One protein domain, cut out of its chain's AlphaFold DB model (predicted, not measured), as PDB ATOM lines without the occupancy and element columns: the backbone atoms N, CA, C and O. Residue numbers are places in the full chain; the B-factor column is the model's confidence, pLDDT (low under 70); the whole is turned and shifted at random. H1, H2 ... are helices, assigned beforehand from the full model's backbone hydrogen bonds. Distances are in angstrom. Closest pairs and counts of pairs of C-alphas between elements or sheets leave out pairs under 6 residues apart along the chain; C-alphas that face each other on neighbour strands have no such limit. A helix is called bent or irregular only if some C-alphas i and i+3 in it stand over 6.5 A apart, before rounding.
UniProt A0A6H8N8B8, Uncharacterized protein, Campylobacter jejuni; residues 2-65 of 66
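Overview. This is residues 2 to 65 of the 66 residues of an uncharacterized protein of Campylobacter jejuni (UniProt A0A6H8N8B8). A long bent helix, H3, makes the length of this model, and a shorter helix, H1, runs loosely beside its first arm, H3a, the opposite way. The short helix H2 sits at the turn between them, and residues 49 to 65 stick out as a free arm. The printed part has 64 residues with three named helices, in the order H1, H2, H3, and no named strand; the class is all helix. The whole is extended, with a radius of gyration of the C-alphas of 16.8 A and spans of 54 by 23 by 13 A.

Arrangement. Start with H1, residues 2 to 18, and look across to H3a, residues 31 to 44: they are close but not clearly touching, their closest C-alphas, those of Val 8 and Leu 44, being 7.4 A apart. Their lines stand at a shallow tilt of 22 degrees, opposite ways. H2, residues 25 to 28, is apart from H1. It touches H3a only at the corner by their tight link, through residues 33 to 37 of H3a alone; the closest C-alphas, of Leu 28 and Phe 34, are 4.9 A apart. H3b, residues 47 to 64, is apart from H1 and H2. Every O i to N i+4 pair is within hydrogen-bond range in H3a and H3b, and 12 of 13 are in H1; H2 is too short for such a pair.

Along the chain. Find C-alpha 2 at (87.824, 79.922, 131.935); from there H1 runs 24.7 A to C-alpha 18, neither bent nor irregular, but only just: C-alphas 6 and 9 are 6.0 A apart. H2 spans 5.2 A. H3, residues 31 to 64, was assigned as one helix by its hydrogen bonds but is bent, with C-alphas 44 and 47 at 6.5 A. H3a runs 20.1 A from C-alpha 31 at (115.594, 95.901, 130.834), and H3b 26.1 A to C-alpha 64 at (73.651, 90.966, 153.686), their lines at a shallow tilt of 32 degrees.

Size, cuts and confidence. The two C-alphas farthest apart, of Asp 26 and Phe 65, are 54.5 A apart. The printed part has no cut, and no link is long. Its mean pLDDT is 79.5; look for values under 70 at residues 20 to 23 and residue 25.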
ATOM      1  N   LEU A   2      87.384  81.108 132.690       71.06
ATOM      2  CA  LEU A   2      87.824  79.922 131.935       71.06
ATOM      3  C   LEU A   2      88.142  80.208 130.452       71.06
ATOM      4  O   LEU A   2      89.201  79.830 129.967       71.06
ATOM      5  N   VAL A   3      87.262  80.943 129.761       75.75
ATOM      6  CA  VAL A   3      87.454  81.361 128.356       75.75
ATOM      7  C   VAL A   3      88.679  82.265 128.197       75.75
ATOM      8  O   VAL A   3      89.414  82.139 127.228       75.75
ATOM      9  N   TYR A   4      88.920  83.143 129.173       76.31
ATOM     10  CA  TYR A   4      90.078  84.035 129.198       76.31
ATOM     11  C   TYR A   4      91.388  83.248 129.338       76.31
ATOM     12  O   TYR A   4      92.320  83.446 128.568       76.31
ATOM     13  N   LEU A   5      91.445  82.291 130.265       74.25
ATOM     14  CA  LEU A   5      92.613  81.422 130.424       74.25
ATOM     15  C   LEU A   5      92.851  80.559 129.174       74.25
ATOM     16  O   LEU A   5      93.990  80.419 128.733       74.25
ATOM     17  N   LEU A   6      91.776  80.040 128.569       79.44
ATOM     18  CA  LEU A   6      91.827  79.233 127.345       79.44
ATOM     19  C   LEU A   6      92.342  79.994 126.122       79.44
ATOM     20  O   LEU A   6      92.910  79.363 125.241       79.44
ATOM     21  N   THR A   7      92.155  81.311 126.038       79.81
ATOM     22  CA  THR A   7      92.628  82.109 124.896       79.81
ATOM     23  C   THR A   7      93.995  82.730 125.145       79.81
ATOM     24  O   THR A   7      94.827  82.767 124.240       79.81
ATOM     25  N   VAL A   8      94.268  83.169 126.372       76.56
ATOM     26  CA  VAL A   8      95.494  83.900 126.699       76.56
ATOM     27  C   VAL A   8      96.709  82.978 126.830       76.56
ATOM     28  O   VAL A   8      97.790  83.338 126.366       76.56
ATOM     29  N   ILE A   9      96.550  81.768 127.382       78.69
ATOM     30  CA  ILE A   9      97.660  80.806 127.513       78.69
ATOM     31  C   ILE A   9      98.206  80.376 126.133       78.69
ATOM     32  O   ILE A   9      99.425  80.444 125.939       78.69
ATOM     33  N   PRO A  10      97.369  79.999 125.142       82.75
ATOM     34  CA  PRO A  10      97.851  79.704 123.792       82.75
ATOM     35  C   PRO A  10      98.471  80.913 123.096       82.75
ATOM     36  O   PRO A  10      99.468  80.752 122.398       82.75
ATOM     37  N   LEU A  11      97.921  82.119 123.295       82.44
ATOM     38  CA  LEU A  11      98.479  83.340 122.707       82.44
ATOM     39  C   LEU A  11      99.888  83.635 123.229       82.44
ATOM     40  O   LEU A  11     100.763  83.978 122.438       82.44
ATOM     41  N   LEU A  12     100.126  83.463 124.533       77.25
ATOM     42  CA  LEU A  12     101.466  83.572 125.111       77.25
ATOM     43  C   LEU A  12     102.418  82.538 124.510       77.25
ATOM     44  O   LEU A  12     103.535  82.879 124.127       77.25
ATOM     45  N   PHE A  13     101.976  81.284 124.396       79.00
ATOM     46  CA  PHE A  13     102.777  80.222 123.785       79.00
ATOM     47  C   PHE A  13     103.154  80.556 122.339       79.00
ATOM     48  O   PHE A  13     104.316  80.421 121.962       79.00
ATOM     49  N   LEU A  14     102.194  81.052 121.553       82.94
ATOM     50  CA  LEU A  14     102.430  81.556 120.202       82.94
ATOM     51  C   LEU A  14     103.435  82.713 120.208       82.94
ATOM     52  O   LEU A  14     104.387  82.695 119.436       82.94
ATOM     53  N   PHE A  15     103.263  83.695 121.091       79.38
ATOM     54  CA  PHE A  15     104.158  84.844 121.188       79.38
ATOM     55  C   PHE A  15     105.613  84.418 121.422       79.38
ATOM     56  O   PHE A  15     106.499  84.842 120.679       79.38
ATOM     57  N   PHE A  16     105.866  83.534 122.393       76.56
ATOM     58  CA  PHE A  16     107.214  83.021 122.667       76.56
ATOM     59  C   PHE A  16     107.753  82.137 121.535       76.56
ATOM     60  O   PHE A  16     108.939  82.204 121.217       76.56
ATOM     61  N   TYR A  17     106.889  81.353 120.885       79.81
ATOM     62  CA  TYR A  17     107.269  80.514 119.748       79.81
ATOM     63  C   TYR A  17     107.721  81.346 118.536       79.81
ATOM     64  O   TYR A  17     108.775  81.076 117.964       79.81
ATOM     65  N   TYR A  18     106.968  82.386 118.164       78.38
ATOM     66  CA  TYR A  18     107.256  83.210 116.983       78.38
ATOM     67  C   TYR A  18     108.376  84.228 117.191       78.38
ATOM     68  O   TYR A  18     109.088  84.562 116.247       78.38
ATOM     69  N   SER A  19     108.562  84.726 118.412       71.31
ATOM     70  CA  SER A  19     109.607  85.716 118.698       71.31
ATOM     71  C   SER A  19     111.016  85.114 118.783       71.31
ATOM     72  O   SER A  19     111.968  85.860 119.005       71.31
ATOM     73  N   ASN A  20     111.177  83.785 118.647       67.62
ATOM     74  CA  ASN A  20     112.400  83.054 119.030       67.62
ATOM     75  C   ASN A  20     112.886  83.410 120.453       67.62
ATOM     76  O   ASN A  20     114.027  83.130 120.832       67.62
ATOM     77  N   ALA A  21     112.008  84.015 121.258       64.75
ATOM     78  CA  ALA A  21     112.250  84.364 122.634       64.75
ATOM     79  C   ALA A  21     112.196  83.079 123.445       64.75
ATOM     80  O   ALA A  21     111.158  82.676 123.971       64.75
ATOM     81  N   LYS A  22     113.342  82.410 123.566       68.38
ATOM     82  CA  LYS A  22     113.510  81.466 124.664       68.38
ATOM     83  C   LYS A  22     113.369  82.275 125.942       68.38
ATOM     84  O   LYS A  22     114.152  83.195 126.155       68.38
ATOM     85  N   LEU A  23     112.388  81.923 126.773       69.12
ATOM     86  CA  LEU A  23     112.256  82.437 128.131       69.12
ATOM     87  C   LEU A  23     113.481  81.976 128.941       69.12
ATOM     88  O   LEU A  23     113.451  80.971 129.645       69.12
ATOM     89  N   SER A  24     114.605  82.652 128.740       70.50
ATOM     90  CA  SER A  24     115.890  82.374 129.359       70.50
ATOM     91  C   SER A  24     116.290  83.553 130.233       70.50
ATOM     92  O   SER A  24     115.840  84.684 130.044       70.50
ATOM     93  N   VAL A  25     117.178  83.293 131.189       66.25
ATOM     94  CA  VAL A  25     117.745  84.343 132.046       66.25
ATOM     95  C   VAL A  25     118.429  85.429 131.203       66.25
ATOM     96  O   VAL A  25     118.342  86.608 131.533       66.25
ATOM     97  N   ASP A  26     119.039  85.060 130.074       73.56
ATOM     98  CA  ASP A  26     119.652  86.022 129.153       73.56
ATOM     99  C   ASP A  26     118.625  86.850 128.366       73.56
ATOM    100  O   ASP A  26     118.903  87.998 128.030       73.56
ATOM    101  N   TYR A  27     117.422  86.323 128.123       70.56
ATOM    102  CA  TYR A  27     116.326  87.091 127.528       70.56
ATOM    103  C   TYR A  27     115.805  88.171 128.489       70.56
ATOM    104  O   TYR A  27     115.521  89.293 128.079       70.56
ATOM    105  N   LEU A  28     115.752  87.858 129.787       73.94
ATOM    106  CA  LEU A  28     115.328  88.787 130.842       73.94
ATOM    107  C   LEU A  28     116.430  89.762 131.294       73.94
ATOM    108  O   LEU A  28     116.142  90.684 132.051       73.94
ATOM    109  N   LYS A  29     117.677  89.595 130.836       79.12
ATOM    110  CA  LYS A  29     118.780  90.531 131.127       79.12
ATOM    111  C   LYS A  29     118.589  91.903 130.488       79.12
ATOM    112  O   LYS A  29     119.156  92.877 130.972       79.12
ATOM    113  N   SER A  30     117.846  91.983 129.384       82.50
ATOM    114  CA  SER A  30     117.494  93.266 128.781       82.50
ATOM    115  C   SER A  30     116.372  93.912 129.590       82.50
ATOM    116  O   SER A  30     115.295  93.333 129.715       82.50
ATOM    117  N   GLU A  31     116.600  95.129 130.088       80.69
ATOM    118  CA  GLU A  31     115.594  95.901 130.834       80.69
ATOM    119  C   GLU A  31     114.281  96.039 130.052       80.69
ATOM    120  O   GLU A  31     113.199  95.846 130.604       80.69
ATOM    121  N   ALA A  32     114.365  96.283 128.740       82.38
ATOM    122  CA  ALA A  32     113.193  96.393 127.877       82.38
ATOM    123  C   ALA A  32     112.402  95.076 127.799       82.38
ATOM    124  O   ALA A  32     111.175  95.081 127.900       82.38
ATOM    125  N   MET A  33     113.089  93.938 127.671       80.94
ATOM    126  CA  MET A  33     112.440  92.623 127.625       80.94
ATOM    127  C   MET A  33     111.853  92.218 128.974       80.94
ATOM    128  O   MET A  33     110.780  91.619 129.018       80.94
ATOM    129  N   PHE A  34     112.515  92.582 130.073       80.81
ATOM    130  CA  PHE A  34     112.002  92.369 131.419       80.81
ATOM    131  C   PHE A  34     110.715  93.168 131.662       80.81
ATOM    132  O   PHE A  34     109.729  92.610 132.138       80.81
ATOM    133  N   ILE A  35     110.678  94.442 131.257       85.12
ATOM    134  CA  ILE A  35     109.475  95.280 131.353       85.12
ATOM    135  C   ILE A  35     108.334  94.700 130.507       85.12
ATOM    136  O   ILE A  35     107.213  94.573 130.998       85.12
ATOM    137  N   ILE A  36     108.607  94.292 129.265       82.81
ATOM    138  CA  ILE A  36     107.603  93.660 128.392       82.81
ATOM    139  C   ILE A  36     107.068  92.369 129.024       82.81
ATOM    140  O   ILE A  36     105.858  92.139 129.031       82.81
ATOM    141  N   PHE A  37     107.949  91.549 129.599       80.88
ATOM    142  CA  PHE A  37     107.561  90.332 130.305       80.88
ATOM    143  C   PHE A  37     106.662  90.631 131.511       80.88
ATOM    144  O   PHE A  37     105.619  89.999 131.659       80.88
ATOM    145  N   LEU A  38     107.013  91.624 132.333       83.81
ATOM    146  CA  LEU A  38     106.193  92.037 133.472       83.81
ATOM    147  C   LEU A  38     104.820  92.546 133.036       83.81
ATOM    148  O   LEU A  38     103.823  92.181 133.655       83.81
ATOM    149  N   ILE A  39     104.740  93.338 131.966       85.69
ATOM    150  CA  ILE A  39     103.464  93.827 131.425       85.69
ATOM    151  C   ILE A  39     102.598  92.652 130.959       85.69
ATOM    152  O   ILE A  39     101.428  92.571 131.330       85.69
ATOM    153  N   LEU A  40     103.174  91.708 130.208       79.81
ATOM    154  CA  LEU A  40     102.476  90.497 129.765       79.81
ATOM    155  C   LEU A  40     101.975  89.671 130.956       79.81
ATOM    156  O   LEU A  40     100.807  89.290 130.997       79.81
ATOM    157  N   PHE A  41     102.819  89.451 131.961       80.56
ATOM    158  CA  PHE A  41     102.459  88.685 133.150       80.56
ATOM    159  C   PHE A  41     101.362  89.375 133.976       80.56
ATOM    160  O   PHE A  41     100.387  88.746 134.387       80.56
ATOM    161  N   SER A  42     101.465  90.694 134.143       83.06
ATOM    162  CA  SER A  42     100.465  91.513 134.837       83.06
ATOM    163  C   SER A  42      99.131  91.508 134.101       83.06
ATOM    164  O   SER A  42      98.081  91.404 134.730       83.06
ATOM    165  N   SER A  43      99.164  91.561 132.764       81.25
ATOM    166  CA  SER A  43      97.962  91.487 131.935       81.25
ATOM    167  C   SER A  43      97.230  90.155 132.099       81.25
ATOM    168  O   SER A  43      96.010  90.137 132.018       81.25
ATOM    169  N   LEU A  44      97.925  89.055 132.422       77.19
ATOM    170  CA  LEU A  44      97.265  87.791 132.760       77.19
ATOM    171  C   LEU A  44      96.572  87.830 134.116       77.19
ATOM    172  O   LEU A  44      95.445  87.356 134.240       77.19
ATOM    173  N   ILE A  45      97.264  88.341 135.130       81.12
ATOM    174  CA  ILE A  45      96.831  88.211 136.525       81.12
ATOM    175  C   ILE A  45      95.764  89.247 136.869       81.12
ATOM    176  O   ILE A  45      94.791  88.911 137.541       81.12
ATOM    177  N   ALA A  46      95.908  90.485 136.393       85.00
ATOM    178  CA  ALA A  46      95.026  91.581 136.782       85.00
ATOM    179  C   ALA A  46      93.542  91.318 136.451       85.00
ATOM    180  O   ALA A  46      92.718  91.487 137.345       85.00
ATOM    181  N   PRO A  47      93.155  90.839 135.253       82.69
ATOM    182  CA  PRO A  47      91.750  90.567 134.943       82.69
ATOM    183  C   PRO A  47      91.154  89.442 135.792       82.69
ATOM    184  O   PRO A  47      89.977  89.494 136.138       82.69
ATOM    185  N   VAL A  48      91.961  88.438 136.150       83.38
ATOM    186  CA  VAL A  48      91.531  87.338 137.022       83.38
ATOM    187  C   VAL A  48      91.349  87.836 138.455       83.38
ATOM    188  O   VAL A  48      90.307  87.591 139.048       83.38
ATOM    189  N   ALA A  49      92.313  88.589 138.985       84.25
ATOM    190  CA  ALA A  49      92.235  89.160 140.327       84.25
ATOM    191  C   ALA A  49      91.057  90.136 140.475       84.25
ATOM    192  O   ALA A  49      90.337  90.098 141.468       84.25
ATOM    193  N   ILE A  50      90.823  90.974 139.463       87.25
ATOM    194  CA  ILE A  50      89.687  91.898 139.428       87.25
ATOM    195  C   ILE A  50      88.365  91.124 139.400       87.25
ATOM    196  O   ILE A  50      87.450  91.467 140.143       87.25
ATOM    197  N   TYR A  51      88.262  90.071 138.582       86.31
ATOM    198  CA  TYR A  51      87.069  89.224 138.542       86.31
ATOM    199  C   TYR A  51      86.765  88.586 139.903       86.31
ATOM    200  O   TYR A  51      85.624  88.636 140.351       86.31
ATOM    201  N   GLU A  52      87.773  88.018 140.569       85.00
ATOM    202  CA  GLU A  52      87.609  87.413 141.897       85.00
ATOM    203  C   GLU A  52      87.163  88.453 142.935       85.00
ATOM    204  O   GLU A  52      86.227  88.194 143.683       85.00
ATOM    205  N   MET A  53      87.748  89.658 142.918       87.94
ATOM    206  CA  MET A  53      87.374  90.742 143.837       87.94
ATOM    207  C   MET A  53      85.925  91.209 143.639       87.94
ATOM    208  O   MET A  53      85.237  91.529 144.605       87.94
ATOM    209  N   PHE A  54      85.447  91.271 142.392       88.50
ATOM    210  CA  PHE A  54      84.048  91.599 142.119       88.50
ATOM    211  C   PHE A  54      83.102  90.469 142.524       88.50
ATOM    212  O   PHE A  54      82.054  90.761 143.093       88.50
ATOM    213  N   ARG A  55      83.484  89.205 142.295       88.38
ATOM    214  CA  ARG A  55      82.689  88.048 142.726       88.38
ATOM    215  C   ARG A  55      82.521  88.023 144.245       88.38
ATOM    216  O   ARG A  55      81.409  87.864 144.724       88.38
ATOM    217  N   GLU A  56      83.608  88.226 144.989       87.00
ATOM    218  CA  GLU A  56      83.582  88.249 146.458       87.00
ATOM    219  C   GLU A  56      82.668  89.362 146.986       87.00
ATOM    220  O   GLU A  56      81.836  89.112 147.852       87.00
ATOM    221  N   LYS A  57      82.742  90.563 146.396       86.69
ATOM    222  CA  LYS A  57      81.832  91.662 146.746       86.69
ATOM    223  C   LYS A  57      80.368  91.355 146.449       86.69
ATOM    224  O   LYS A  57      79.512  91.782 147.211       86.69
ATOM    225  N   GLU A  58      80.074  90.689 145.338       87.44
ATOM    226  CA  GLU A  58      78.703  90.332 144.961       87.44
ATOM    227  C   GLU A  58      78.128  89.267 145.910       87.44
ATOM    228  O   GLU A  58      77.014  89.429 146.403       87.44
ATOM    229  N   GLU A  59      78.923  88.250 146.264       86.50
ATOM    230  CA  GLU A  59      78.558  87.221 147.251       86.50
ATOM    231  C   GLU A  59      78.347  87.801 148.665       86.50
ATOM    232  O   GLU A  59      77.486  87.332 149.412       86.50
ATOM    233  N   GLU A  60      79.133  88.807 149.058       83.44
ATOM    234  CA  GLU A  60      78.993  89.495 150.347       83.44
ATOM    235  C   GLU A  60      77.709  90.340 150.393       83.44
ATOM    236  O   GLU A  60      76.960  90.290 151.367       83.44
ATOM    237  N   LEU A  61      77.389  91.026 149.292       81.38
ATOM    238  CA  LEU A  61      76.181  91.845 149.162       81.38
ATOM    239  C   LEU A  61      74.898  91.000 149.116       81.38
ATOM    240  O   LEU A  61      73.865  91.428 149.626       81.38
ATOM    241  N   GLU A  62      74.956  89.801 148.530       80.50
ATOM    242  CA  GLU A  62      73.841  88.849 148.537       80.50
ATOM    243  C   GLU A  62      73.578  88.296 149.947       80.50
ATOM    244  O   GLU A  62      72.423  88.180 150.350       80.50
ATOM    245  N   LYS A  63      74.628  88.018 150.732       75.38
ATOM    246  CA  LYS A  63      74.490  87.556 152.125       75.38
ATOM    247  C   LYS A  63      73.894  88.604 153.057       75.38
ATOM    248  O   LYS A  63      73.130  88.230 153.932       75.38
ATOM    249  N   ASP A  64      74.219  89.880 152.873       76.31
ATOM    250  CA  ASP A  64      73.651  90.966 153.686       76.31
ATOM    251  C   ASP A  64      72.163  91.231 153.377       76.31
ATOM    252  O   ASP A  64      71.472  91.899 154.149       76.31
ATOM    253  N   PHE A  65      71.658  90.733 152.242       70.19
ATOM    254  CA  PHE A  65      70.275  90.935 151.804       70.19
ATOM    255  C   PHE A  65      69.289  89.872 152.330       70.19
ATOM    256  O   PHE A  65      68.076  90.092 152.252       70.19
TER     257      PHE A  65